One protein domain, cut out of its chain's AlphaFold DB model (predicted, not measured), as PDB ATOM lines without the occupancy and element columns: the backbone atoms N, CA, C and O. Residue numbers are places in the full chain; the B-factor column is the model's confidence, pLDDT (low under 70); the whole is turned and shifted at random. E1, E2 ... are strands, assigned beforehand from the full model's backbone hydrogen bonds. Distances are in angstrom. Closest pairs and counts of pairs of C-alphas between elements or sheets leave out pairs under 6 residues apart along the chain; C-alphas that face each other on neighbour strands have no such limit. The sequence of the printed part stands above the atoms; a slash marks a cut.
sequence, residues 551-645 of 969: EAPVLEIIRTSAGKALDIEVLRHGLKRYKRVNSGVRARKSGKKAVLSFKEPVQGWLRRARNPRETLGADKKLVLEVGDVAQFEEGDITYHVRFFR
ATOM      1  N   GLU A 551     180.980 233.434 309.580       57.81
ATOM      2  CA  GLU A 551     180.522 232.078 309.231       57.81
ATOM      3  C   GLU A 551     181.691 231.143 308.890       57.81
ATOM      4  O   GLU A 551     182.801 231.559 308.542       57.81
ATOM      5  N   ALA A 552     181.451 229.840 309.056       71.12
ATOM      6  CA  ALA A 552     182.438 228.808 308.762       71.12
ATOM      7  C   ALA A 552     182.728 228.768 307.248       71.12
ATOM      8  O   ALA A 552     181.784 228.813 306.458       71.12
ATOM      9  N   PRO A 553     184.001 228.635 306.828       82.44
ATOM     10  CA  PRO A 553     184.351 228.644 305.412       82.44
ATOM     11  C   PRO A 553     183.675 227.486 304.668       82.44
ATOM     12  O   PRO A 553     183.454 226.402 305.219       82.44
ATOM     13  N   VAL A 554     183.330 227.734 303.411       85.81
ATOM     14  CA  VAL A 554     182.588 226.853 302.511       85.81
ATOM     15  C   VAL A 554     183.535 226.381 301.415       85.81
ATOM     16  O   VAL A 554     184.297 227.179 300.872       85.81
ATOM     17  N   LEU A 555     183.508 225.078 301.134       88.31
ATOM     18  CA  LEU A 555     184.179 224.502 299.971       88.31
ATOM     19  C   LEU A 555     183.133 224.351 298.872       88.31
ATOM     20  O   LEU A 555     182.091 223.747 299.118       88.31
ATOM     21  N   GLU A 556     183.411 224.898 297.702       86.62
ATOM     22  CA  GLU A 556     182.590 224.752 296.507       86.62
ATOM     23  C   GLU A 556     183.393 223.998 295.449       86.62
ATOM     24  O   GLU A 556     184.580 224.279 295.263       86.62
ATOM     25  N   ILE A 557     182.746 223.027 294.806       89.19
ATOM     26  CA  ILE A 557     183.311 222.177 293.761       89.19
ATOM     27  C   ILE A 557     182.393 222.299 292.544       89.19
ATOM     28  O   ILE A 557     181.273 221.793 292.566       89.19
ATOM     29  N   ILE A 558     182.872 222.977 291.504       83.25
ATOM     30  CA  ILE A 558     182.236 223.054 290.187       83.25
ATOM     31  C   ILE A 558     182.871 221.971 289.311       83.25
ATOM     32  O   ILE A 558     184.097 221.830 289.301       83.25
ATOM     33  N   ARG A 559     182.058 221.223 288.566       87.94
ATOM     34  CA  ARG A 559     182.521 220.297 287.522       87.94
ATOM     35  C   ARG A 559     182.147 220.848 286.156       87.94
ATOM     36  O   ARG A 559     180.994 221.217 285.948       87.94
ATOM     37  N   THR A 560     183.092 220.843 285.231       79.88
ATOM     38  CA  THR A 560     182.912 221.202 283.823       79.88
ATOM     39  C   THR A 560     183.423 220.076 282.920       79.88
ATOM     40  O   THR A 560     184.267 219.277 283.324       79.88
ATOM     41  N   SER A 561     182.899 219.981 281.702       85.75
ATOM     42  CA  SER A 561     183.411 219.111 280.634       85.75
ATOM     43  C   SER A 561     183.150 219.796 279.297       85.75
ATOM     44  O   SER A 561     182.063 220.338 279.105       85.75
ATOM     45  N   ALA A 562     184.166 219.873 278.430       76.88
ATOM     46  CA  ALA A 562     184.151 220.705 277.217       76.88
ATOM     47  C   ALA A 562     183.580 222.127 277.465       76.88
ATOM     48  O   ALA A 562     182.684 222.588 276.763       76.88
ATOM     49  N   GLY A 563     184.021 222.786 278.545       63.03
ATOM     50  CA  GLY A 563     183.526 224.102 278.989       63.03
ATOM     51  C   GLY A 563     182.144 224.104 279.670       63.03
ATOM     52  O   GLY A 563     181.890 224.944 280.534       63.03
ATOM     53  N   LYS A 564     181.265 223.138 279.374       58.56
ATOM     54  CA  LYS A 564     179.894 223.061 279.915       58.56
ATOM     55  C   LYS A 564     179.894 222.664 281.395       58.56
ATOM     56  O   LYS A 564     180.544 221.694 281.782       58.56
ATOM     57  N   ALA A 565     179.145 223.383 282.235       64.69
ATOM     58  CA  ALA A 565     179.023 223.077 283.663       64.69
ATOM     59  C   ALA A 565     178.079 221.888 283.924       64.69
ATOM     60  O   ALA A 565     176.899 221.939 283.593       64.69
ATOM     61  N   LEU A 566     178.608 220.831 284.549       74.44
ATOM     62  CA  LEU A 566     177.905 219.576 284.844       74.44
ATOM     63  C   LEU A 566     177.285 219.529 286.250       74.44
ATOM     64  O   LEU A 566     176.332 218.785 286.476       74.44
ATOM     65  N   ASP A 567     177.898 220.205 287.228       72.56
ATOM     66  CA  ASP A 567     177.540 220.102 288.653       72.56
ATOM     67  C   ASP A 567     178.179 221.232 289.482       72.56
ATOM     68  O   ASP A 567     179.271 221.699 289.147       72.56
ATOM     69  N   ILE A 568     177.542 221.628 290.591       77.06
ATOM     70  CA  ILE A 568     178.068 222.595 291.574       77.06
ATOM     71  C   ILE A 568     177.686 222.146 292.996       77.06
ATOM     72  O   ILE A 568     176.584 222.429 293.471       77.06
ATOM     73  N   GLU A 569     178.607 221.506 293.727       80.62
ATOM     74  CA  GLU A 569     178.356 221.068 295.111       80.62
ATOM     75  C   GLU A 569     178.987 222.017 296.151       80.62
ATOM     76  O   GLU A 569     180.174 222.352 296.100       80.62
ATOM     77  N   VAL A 570     178.181 222.452 297.131       82.31
ATOM     78  CA  VAL A 570     178.524 223.515 298.096       82.31
ATOM     79  C   VAL A 570     178.527 222.981 299.535       82.31
ATOM     80  O   VAL A 570     177.509 222.954 300.235       82.31
ATOM     81  N   LEU A 571     179.702 222.601 300.036       80.56
ATOM     82  CA  LEU A 571     179.885 221.974 301.349       80.56
ATOM     83  C   LEU A 571     179.839 223.021 302.475       80.56
ATOM     84  O   LEU A 571     180.858 223.601 302.876       80.56
ATOM     85  N   ARG A 572     178.629 223.275 302.994       77.19
ATOM     86  CA  ARG A 572     178.317 224.199 304.112       77.19
ATOM     87  C   ARG A 572     178.639 223.572 305.486       77.19
ATOM     88  O   ARG A 572     179.509 222.714 305.579       77.19
ATOM     89  N   HIS A 573     178.088 224.058 306.604       63.41
ATOM     90  CA  HIS A 573     178.511 223.584 307.943       63.41
ATOM     91  C   HIS A 573     178.074 222.133 308.253       63.41
ATOM     92  O   HIS A 573     178.831 221.388 308.878       63.41
ATOM     93  N   GLY A 574     176.884 221.721 307.794       59.00
ATOM     94  CA  GLY A 574     176.376 220.351 307.965       59.00
ATOM     95  C   GLY A 574     177.046 219.325 307.040       59.00
ATOM     96  O   GLY A 574     177.437 218.247 307.488       59.00
ATOM     97  N   LEU A 575     177.247 219.680 305.768       66.25
ATOM     98  CA  LEU A 575     177.857 218.818 304.751       66.25
ATOM     99  C   LEU A 575     179.391 218.855 304.851       66.25
ATOM    100  O   LEU A 575     180.048 219.799 304.415       66.25
ATOM    101  N   LYS A 576     179.968 217.819 305.473       72.88
ATOM    102  CA  LYS A 576     181.413 217.723 305.782       72.88
ATOM    103  C   LYS A 576     182.209 216.814 304.830       72.88
ATOM    104  O   LYS A 576     183.431 216.731 304.978       72.88
ATOM    105  N   ARG A 577     181.550 216.111 303.900       79.69
ATOM    106  CA  ARG A 577     182.156 215.146 302.963       79.69
ATOM    107  C   ARG A 577     181.495 215.226 301.584       79.69
ATOM    108  O   ARG A 577     180.274 215.175 301.533       79.69
ATOM    109  N   TYR A 578     182.314 215.248 300.536       78.69
ATOM    110  CA  TYR A 578     181.957 215.026 299.131       78.69
ATOM    111  C   TYR A 578     182.411 213.621 298.723       78.69
ATOM    112  O   TYR A 578     183.571 213.255 298.962       78.69
ATOM    113  N   LYS A 579     181.514 212.843 298.115       78.00
ATOM    114  CA  LYS A 579     181.818 211.581 297.421       78.00
ATOM    115  C   LYS A 579     180.653 211.264 296.479       78.00
ATOM    116  O   LYS A 579     179.664 210.681 296.922       78.00
ATOM    117  N   ARG A 580     180.791 211.592 295.194       73.56
ATOM    118  CA  ARG A 580     179.842 211.163 294.158       73.56
ATOM    119  C   ARG A 580     180.095 209.694 293.782       73.56
ATOM    120  O   ARG A 580     181.206 209.184 293.946       73.56
ATOM    121  N   VAL A 581     179.062 208.992 293.317       58.19
ATOM    122  CA  VAL A 581     179.229 207.679 292.672       58.19
ATOM    123  C   VAL A 581     179.992 207.898 291.356       58.19
ATOM    124  O   VAL A 581     179.768 208.901 290.686       58.19
ATOM    125  N   ASN A 582     180.929 207.006 291.030       65.50
ATOM    126  CA  ASN A 582     181.790 207.058 289.836       65.50
ATOM    127  C   ASN A 582     182.727 208.285 289.698       65.50
ATOM    128  O   ASN A 582     183.251 208.520 288.618       65.50
ATOM    129  N   SER A 583     183.021 209.020 290.780       75.38
ATOM    130  CA  SER A 583     184.145 209.980 290.828       75.38
ATOM    131  C   SER A 583     185.279 209.451 291.714       75.38
ATOM    132  O   SER A 583     185.031 208.864 292.775       75.38
ATOM    133  N   GLY A 584     186.532 209.657 291.298       80.12
ATOM    134  CA  GLY A 584     187.716 209.378 292.117       80.12
ATOM    135  C   GLY A 584     188.036 210.503 293.109       80.12
ATOM    136  O   GLY A 584     188.701 210.254 294.125       80.12
ATOM    137  N   VAL A 585     187.508 211.710 292.876       85.12
ATOM    138  CA  VAL A 585     187.606 212.873 293.765       85.12
ATOM    139  C   VAL A 585     186.734 212.690 295.009       85.12
ATOM    140  O   VAL A 585     185.516 212.514 294.957       85.12
ATOM    141  N   ARG A 586     187.357 212.810 296.183       87.50
ATOM    142  CA  ARG A 586     186.675 212.908 297.481       87.50
ATOM    143  C   ARG A 586     187.148 214.153 298.206       87.50
ATOM    144  O   ARG A 586     188.351 214.378 298.297       87.50
ATOM    145  N   ALA A 587     186.232 214.922 298.788       88.12
ATOM    146  CA  ALA A 587     186.584 216.076 299.616       88.12
ATOM    147  C   ALA A 587     186.107 215.888 301.059       88.12
ATOM    148  O   ALA A 587     185.034 215.340 301.315       88.12
ATOM    149  N   ARG A 588     186.881 216.378 302.028       87.06
ATOM    150  CA  ARG A 588     186.485 216.455 303.440       87.06
ATOM    151  C   ARG A 588     186.815 217.833 303.996       87.06
ATOM    152  O   ARG A 588     187.962 218.274 303.938       87.06
ATOM    153  N   LYS A 589     185.822 218.491 304.592       86.62
ATOM    154  CA  LYS A 589     185.982 219.809 305.216       86.62
ATOM    155  C   LYS A 589     186.160 219.672 306.729       86.62
ATOM    156  O   LYS A 589     185.396 218.955 307.376       86.62
ATOM    157  N   SER A 590     187.143 220.368 307.299       80.44
ATOM    158  CA  SER A 590     187.417 220.366 308.740       80.44
ATOM    159  C   SER A 590     187.846 221.754 309.227       80.44
ATOM    160  O   SER A 590     188.986 222.180 309.045       80.44
ATOM    161  N   GLY A 591     186.915 222.481 309.852       79.25
ATOM    162  CA  GLY A 591     187.175 223.803 310.430       79.25
ATOM    163  C   GLY A 591     187.687 224.819 309.403       79.25
ATOM    164  O   GLY A 591     186.918 225.306 308.579       79.25
ATOM    165  N   LYS A 592     188.983 225.152 309.483       81.88
ATOM    166  CA  LYS A 592     189.673 226.121 308.611       81.88
ATOM    167  C   LYS A 592     190.436 225.486 307.434       81.88
ATOM    168  O   LYS A 592     191.105 226.226 306.724       81.88
ATOM    169  N   LYS A 593     190.361 224.163 307.223       86.06
ATOM    170  CA  LYS A 593     190.994 223.470 306.083       86.06
ATOM    171  C   LYS A 593     190.002 222.571 305.341       86.06
ATOM    172  O   LYS A 593     189.077 222.015 305.944       86.06
ATOM    173  N   ALA A 594     190.231 222.391 304.048       89.62
ATOM    174  CA  ALA A 594     189.603 221.357 303.237       89.62
ATOM    175  C   ALA A 594     190.679 220.412 302.687       89.62
ATOM    176  O   ALA A 594     191.790 220.837 302.379       89.62
ATOM    177  N   VAL A 595     190.358 219.123 302.593       90.75
ATOM    178  CA  VAL A 595     191.253 218.094 302.051       90.75
ATOM    179  C   VAL A 595     190.537 217.388 300.911       90.75
ATOM    180  O   VAL A 595     189.544 216.697 301.139       90.75
ATOM    181  N   LEU A 596     191.051 217.569 299.702       90.38
ATOM    182  CA  LEU A 596     190.751 216.745 298.539       90.38
ATOM    183  C   LEU A 596     191.627 215.485 298.585       90.38
ATOM    184  O   LEU A 596     192.734 215.481 299.130       90.38
ATOM    185  N   SER A 597     191.118 214.380 298.060       89.31
ATOM    186  CA  SER A 597     191.818 213.100 297.974       89.31
ATOM    187  C   SER A 597     191.358 212.365 296.726       89.31
ATOM    188  O   SER A 597     190.170 212.083 296.574       89.31
ATOM    189  N   PHE A 598     192.315 212.057 295.861       87.81
ATOM    190  CA  PHE A 598     192.101 211.544 294.516       87.81
ATOM    191  C   PHE A 598     192.354 210.026 294.472       87.81
ATOM    192  O   PHE A 598     193.046 209.471 295.333       87.81
ATOM    193  N   LYS A 599     191.757 209.328 293.500       84.50
ATOM    194  CA  LYS A 599     191.981 207.887 293.258       84.50
ATOM    195  C   LYS A 599     193.324 207.671 292.539       84.50
ATOM    196  O   LYS A 599     194.193 206.925 293.009       84.50
ATOM    197  N   GLU A 600     193.522 208.425 291.468       81.75
ATOM    198  CA  GLU A 600     194.763 208.569 290.705       81.75
ATOM    199  C   GLU A 600     195.336 209.994 290.859       81.75
ATOM    200  O   GLU A 600     194.657 210.856 291.417       81.75
ATOM    201  N   PRO A 601     196.601 210.248 290.474       81.19
ATOM    202  CA  PRO A 601     197.146 211.604 290.421       81.19
ATOM    203  C   PRO A 601     196.391 212.455 289.391       81.19
ATOM    204  O   PRO A 601     196.096 211.964 288.304       81.19
ATOM    205  N   VAL A 602     196.119 213.718 289.717       83.69
ATOM    206  CA  VAL A 602     195.456 214.684 288.823       83.69
ATOM    207  C   VAL A 602     196.444 215.775 288.412       83.69
ATOM    208  O   VAL A 602     197.291 216.166 289.215       83.69
ATOM    209  N   GLN A 603     196.343 216.268 287.177       82.88
ATOM    210  CA  GLN A 603     197.109 217.432 286.716       82.88
ATOM    211  C   GLN A 603     196.277 218.709 286.876       82.88
ATOM    212  O   GLN A 603     195.047 218.647 286.908       82.88
ATOM    213  N   GLY A 604     196.937 219.862 287.023       85.94
ATOM    214  CA  GLY A 604     196.261 221.147 287.205       85.94
ATOM    215  C   GLY A 604     197.100 222.205 287.926       85.94
ATOM    216  O   GLY A 604     198.328 222.111 288.002       85.94
ATOM    217  N   TRP A 605     196.435 223.216 288.488       86.25
ATOM    218  CA  TRP A 605     197.062 224.328 289.208       86.25
ATOM    219  C   TRP A 605     196.313 224.720 290.491       86.25
ATOM    220  O   TRP A 605     195.110 224.513 290.648       86.25
ATOM    221  N   LEU A 606     197.049 225.338 291.411       86.19
ATOM    222  CA  LEU A 606     196.593 225.866 292.692       86.19
ATOM    223  C   LEU A 606     197.044 227.323 292.831       86.19
ATOM    224  O   LEU A 606     198.230 227.620 292.765       86.19
ATOM    225  N   ARG A 607     196.120 228.249 293.080       81.75
ATOM    226  CA  ARG A 607     196.434 229.614 293.519       81.75
ATOM    227  C   ARG A 607     196.128 229.718 295.008       81.75
ATOM    228  O   ARG A 607     194.957 229.725 295.399       81.75
ATOM    229  N   ARG A 608     197.170 229.812 295.839       83.12
ATOM    230  CA  ARG A 608     197.001 230.142 297.263       83.12
ATOM    231  C   ARG A 608     196.471 231.562 297.414       83.12
ATOM    232  O   ARG A 608     196.778 232.424 296.596       83.12
ATOM    233  N   ALA A 609     195.792 231.842 298.521       63.94
ATOM    234  CA  ALA A 609     195.206 233.154 298.829       63.94
ATOM    235  C   ALA A 609     196.167 234.375 298.777       63.94
ATOM    236  O   ALA A 609     195.701 235.509 298.896       63.94
ATOM    237  N   ARG A 610     197.494 234.169 298.690       60.84
ATOM    238  CA  ARG A 610     198.533 235.224 298.660       60.84
ATOM    239  C   ARG A 610     199.742 234.936 297.747       60.84
ATOM    240  O   ARG A 610     200.655 235.755 297.725       60.84
ATOM    241  N   ASN A 611     199.760 233.818 297.014       69.00
ATOM    242  CA  ASN A 611     200.886 233.420 296.150       69.00
ATOM    243  C   ASN A 611     200.469 233.429 294.664       69.00
ATOM    244  O   ASN A 611     199.269 233.379 294.370       69.00
ATOM    245  N   PRO A 612     201.429 233.440 293.715       69.12
ATOM    246  CA  PRO A 612     201.173 233.062 292.320       69.12
ATOM    247  C   PRO A 612     200.591 231.637 292.178       69.12
ATOM    248  O   PRO A 612     200.480 230.888 293.150       69.12
ATOM    249  N   ARG A 613     200.204 231.258 290.949       74.88
ATOM    250  CA  ARG A 613     199.786 229.880 290.632       74.88
ATOM    251  C   ARG A 613     200.968 228.916 290.817       74.88
ATOM    252  O   ARG A 613     202.021 229.104 290.217       74.88
ATOM    253  N   GLU A 614     200.750 227.875 291.608       82.44
ATOM    254  CA  GLU A 614     201.606 226.705 291.806       82.44
ATOM    255  C   GLU A 614     201.027 225.553 290.953       82.44
ATOM    256  O   GLU A 614     199.809 225.361 290.926       82.44
ATOM    257  N   THR A 615     201.849 224.789 290.228       80.88
ATOM    258  CA  THR A 615     201.379 223.585 289.516       80.88
ATOM    259  C   THR A 615     201.118 222.451 290.507       80.88
ATOM    260  O   THR A 615     201.866 222.264 291.467       80.88
ATOM    261  N   LEU A 616     200.051 221.680 290.291       80.00
ATOM    262  CA  LEU A 616     199.765 220.502 291.108       80.00
ATOM    263  C   LEU A 616     200.710 219.362 290.710       80.00
ATOM    264  O   LEU A 616     200.754 218.953 289.552       80.00
ATOM    265  N   GLY A 617     201.478 218.862 291.681       63.88
ATOM    266  CA  GLY A 617     202.280 217.651 291.522       63.88
ATOM    267  C   GLY A 617     201.419 216.384 291.524       63.88
ATOM    268  O   GLY A 617     200.216 216.434 291.769       63.88
ATOM    269  N   ALA A 618     202.049 215.222 291.330       64.44
ATOM    270  CA  ALA A 618     201.384 213.910 291.280       64.44
ATOM    271  C   ALA A 618     200.826 213.405 292.641       64.44
ATOM    272  O   ALA A 618     200.684 212.199 292.873       64.44
ATOM    273  N   ASP A 619     200.509 214.317 293.560       73.12
ATOM    274  CA  ASP A 619     200.023 214.034 294.903       73.12
ATOM    275  C   ASP A 619     198.558 213.594 294.897       73.12
ATOM    276  O   ASP A 619     197.649 214.333 294.523       73.12
ATOM    277  N   LYS A 620     198.278 212.412 295.457       78.38
ATOM    278  CA  LYS A 620     196.902 211.898 295.607       78.38
ATOM    279  C   LYS A 620     196.051 212.655 296.650       78.38
ATOM    280  O   LYS A 620     194.972 212.184 297.018       78.38
ATOM    281  N   LYS A 621     196.522 213.793 297.175       85.12
ATOM    282  CA  LYS A 621     195.829 214.640 298.163       85.12
ATOM    283  C   LYS A 621     196.205 216.109 297.985       85.12
ATOM    284  O   LYS A 621     197.381 216.439 297.958       85.12
ATOM    285  N   LEU A 622     195.207 216.990 298.015       87.62
ATOM    286  CA  LEU A 622     195.388 218.443 297.982       87.62
ATOM    287  C   LEU A 622     194.745 219.075 299.225       87.62
ATOM    288  O   LEU A 622     193.578 218.825 299.530       87.62
ATOM    289  N   VAL A 623     195.510 219.885 299.962       88.75
ATOM    290  CA  VAL A 623     195.050 220.585 301.173       88.75
ATOM    291  C   VAL A 623     194.858 222.069 300.872       88.75
ATOM    292  O   VAL A 623     195.827 222.778 300.599       88.75
ATOM    293  N   LEU A 624     193.610 222.529 300.959       88.81
ATOM    294  CA  LEU A 624     193.190 223.906 300.697       88.81
ATOM    295  C   LEU A 624     192.979 224.678 302.007       88.81
ATOM    296  O   LEU A 624     192.367 224.173 302.959       88.81
ATOM    297  N   GLU A 625     193.434 225.927 302.021       88.06
ATOM    298  CA  GLU A 625     193.185 226.914 303.072       88.06
ATOM    299  C   GLU A 625     192.239 228.026 302.594       88.06
ATOM    300  O   GLU A 625     191.848 228.093 301.429       88.06
ATOM    301  N   VAL A 626     191.766 228.861 303.522       84.06
ATOM    302  CA  VAL A 626     190.654 229.778 303.235       84.06
ATOM    303  C   VAL A 626     191.118 230.971 302.396       84.06
ATOM    304  O   VAL A 626     191.770 231.878 302.915       84.06
ATOM    305  N   GLY A 627     190.692 230.987 301.137       78.62
ATOM    306  CA  GLY A 627     191.093 231.907 300.074       78.62
ATOM    307  C   GLY A 627     191.764 231.196 298.890       78.62
ATOM    308  O   GLY A 627     192.004 231.837 297.872       78.62
ATOM    309  N   ASP A 628     192.042 229.893 299.002       86.50
ATOM    310  CA  ASP A 628     192.657 229.109 297.931       86.50
ATOM    311  C   ASP A 628     191.640 228.732 296.837       86.50
ATOM    312  O   ASP A 628     190.473 228.416 297.113       86.50
ATOM    313  N   VAL A 629     192.121 228.724 295.591       86.38
ATOM    314  CA  VAL A 629     191.394 228.288 294.389       86.38
ATOM    315  C   VAL A 629     192.266 227.298 293.622       86.38
ATOM    316  O   VAL A 629     193.453 227.555 293.436       86.38
ATOM    317  N   ALA A 630     191.699 226.186 293.165       89.00
ATOM    318  CA  ALA A 630     192.387 225.174 292.370       89.00
ATOM    319  C   ALA A 630     191.562 224.769 291.145       89.00
ATOM    320  O   ALA A 630     190.332 224.811 291.181       89.00
ATOM    321  N   GLN A 631     192.247 224.326 290.097       89.75
ATOM    322  CA  GLN A 631     191.665 223.672 288.930       89.75
ATOM    323  C   GLN A 631     192.465 222.403 288.639       89.75
ATOM    324  O   GLN A 631     193.695 222.451 288.677       89.75
ATOM    325  N   PHE A 632     191.794 221.283 288.381       89.94
ATOM    326  CA  PHE A 632     192.435 220.012 288.029       89.94
ATOM    327  C   PHE A 632     191.500 219.107 287.222       89.94
ATOM    328  O   PHE A 632     190.285 219.281 287.266       89.94
ATOM    329  N   GLU A 633     192.062 218.126 286.522       85.44
ATOM    330  CA  GLU A 633     191.335 217.242 285.597       85.44
ATOM    331  C   GLU A 633     191.327 215.771 286.062       85.44
ATOM    332  O   GLU A 633     192.303 215.270 286.626       85.44
ATOM    333  N   GLU A 634     190.207 215.079 285.834       85.50
ATOM    334  CA  GLU A 634     190.006 213.636 286.060       85.50
ATOM    335  C   GLU A 634     189.194 213.083 284.873       85.50
ATOM    336  O   GLU A 634     187.966 213.170 284.857       85.50
ATOM    337  N   GLY A 635     189.891 212.556 283.858       84.00
ATOM    338  CA  GLY A 635     189.290 212.266 282.550       84.00
ATOM    339  C   GLY A 635     188.819 213.551 281.862       84.00
ATOM    340  O   GLY A 635     189.391 214.616 282.084       84.00
ATOM    341  N   ASP A 636     187.726 213.477 281.104       83.19
ATOM    342  CA  ASP A 636     187.141 214.610 280.360       83.19
ATOM    343  C   ASP A 636     186.448 215.657 281.260       83.19
ATOM    344  O   ASP A 636     185.694 216.511 280.786       83.19
ATOM    345  N   ILE A 637     186.657 215.581 282.579       84.75
ATOM    346  CA  ILE A 637     186.023 216.423 283.593       84.75
ATOM    347  C   ILE A 637     187.082 217.313 284.246       84.75
ATOM    348  O   ILE A 637     187.934 216.849 285.009       84.75
ATOM    349  N   THR A 638     186.958 218.616 284.022       87.25
ATOM    350  CA  THR A 638     187.681 219.640 284.779       87.25
ATOM    351  C   THR A 638     186.913 219.959 286.067       87.25
ATOM    352  O   THR A 638     185.690 220.088 286.085       87.25
ATOM    353  N   TYR A 639     187.627 220.084 287.179       89.69
ATOM    354  CA  TYR A 639     187.089 220.471 288.481       89.69
ATOM    355  C   TYR A 639     187.648 221.842 288.856       89.69
ATOM    356  O   TYR A 639     188.853 221.980 289.059       89.69
ATOM    357  N   HIS A 640     186.779 222.840 289.024       89.06
ATOM    358  CA  HIS A 640     187.147 224.147 289.573       89.06
ATOM    359  C   HIS A 640     186.700 224.201 291.040       89.06
ATOM    360  O   HIS A 640     185.518 224.054 291.355       89.06
ATOM    361  N   VAL A 641     187.643 224.390 291.961       89.00
ATOM    362  CA  VAL A 641     187.399 224.297 293.407       89.00
ATOM    363  C   VAL A 641     187.835 225.578 294.102       89.00
ATOM    364  O   VAL A 641     188.985 225.996 293.975       89.00
ATOM    365  N   ARG A 642     186.953 226.173 294.912       90.56
ATOM    366  CA  ARG A 642     187.284 227.333 295.762       90.56
ATOM    367  C   ARG A 642     186.893 227.097 297.217       90.56
ATOM    368  O   ARG A 642     185.805 226.600 297.512       90.56
ATOM    369  N   PHE A 643     187.772 227.477 298.143       89.44
ATOM    370  CA  PHE A 643     187.534 227.340 299.582       89.44
ATOM    371  C   PHE A 643     187.555 228.712 300.261       89.44
ATOM    372  O   PHE A 643     188.613 229.265 300.539       89.44
ATOM    373  N   PHE A 644     186.385 229.294 300.526       85.12
ATOM    374  CA  PHE A 644     186.246 230.716 300.875       85.12
ATOM    375  C   PHE A 644     185.304 230.947 302.064       85.12
ATOM    376  O   PHE A 644     184.608 230.038 302.512       85.12
ATOM    377  N   ARG A 645     185.269 232.169 302.615       79.81
ATOM    378  CA  ARG A 645     184.159 232.591 303.492       79.81
ATOM    379  C   ARG A 645     183.121 233.307 302.635       79.81
ATOM    380  O   ARG A 645     183.496 234.292 302.001       79.81
TER     381      ARG A 645
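AT A GLANCE: This is residues 551 to 645 of the 969 residues of the protein "AgmX/PglI C-terminal domain-containing protein" of Bradymonadales bacterium V1718 (UniProt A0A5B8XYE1). Two antiparallel sheets lie face to face as a sandwich, a twisted one of six strands, E2 E1 E10 E9 E6 E7, and a smaller one of four, E3 E4 E5 E8. Their strands run nearly in line, at 15 degrees, and E6 and E7 of the larger sheet reach past the edge strand E8 of the smaller. The printed part has 95 residues, with ten named strands, E1 to E10 in order along the chain, and no named helix: the class is all strand. It is compact, with a radius of gyration of the C-alphas of 12.4 A, and rounded, spanning 34 by 31 by 24 A.

HOW THE PARTS SIT: Start at E1, residues 554 to 561; with E2, residues 564 to 571, it forms a hairpin, where N 557 and O 569 are 3.0 A apart, within hydrogen-bond range. Beyond the link lie E3, residues 577 to 579, E4, residues 586 to 590, and E5, residues 593 to 597: a meander, each strand the antiparallel neighbour of the one before, with N 578 to O 587 at 2.8 A and N 588 to O 595 at 2.8 A. The chain then changes sheet to the hairpin of E6, residues 603 to 607, and E7, residues 613 to 615, with N 606 to O 614 at 2.8 A. It changes back to E8, residues 621 to 625, beside E5, with N 596 to O 622 at 2.8 A. Next comes the hairpin of E9, residues 628 to 634, and E10, residues 637 to 644, with N 641 to O 630 at 2.8 A; E9 also neighbours E6, with N 605 to O 631 at 2.9 A, and E10 neighbours E1, with N 556 to O 642 at 2.9 A. Between the sheets, the closest C-alphas of E8 and E10 are those of Glu 625 and Phe 643, 6.7 A apart, and those of E1 and E5 are Leu 555 and Ala 594, 7.1 A. E6 and E8 are apart.

IN THESE COORDINATES: Find C-alpha 554 at (182.588, 226.853, 302.511); from there E1 runs 23.2 A to C-alpha 561 at (183.411, 219.111, 280.634). E2 measures 21.5 A and E9 19.7 A. E10 runs 22.4 A and ends at C-alpha 644, (186.246, 230.716, 300.875).

THE WHOLE: The C-alphas of Glu 551 and Asp 636, the two farthest apart, stand 34.4 A from each other. The printed part has no cut and no long link. Its mean pLDDT is 80.3; look for values under 70 at residues 551, 563 to 565, 573 to 575, 581 to 582, 609 to 612 and 617 to 618.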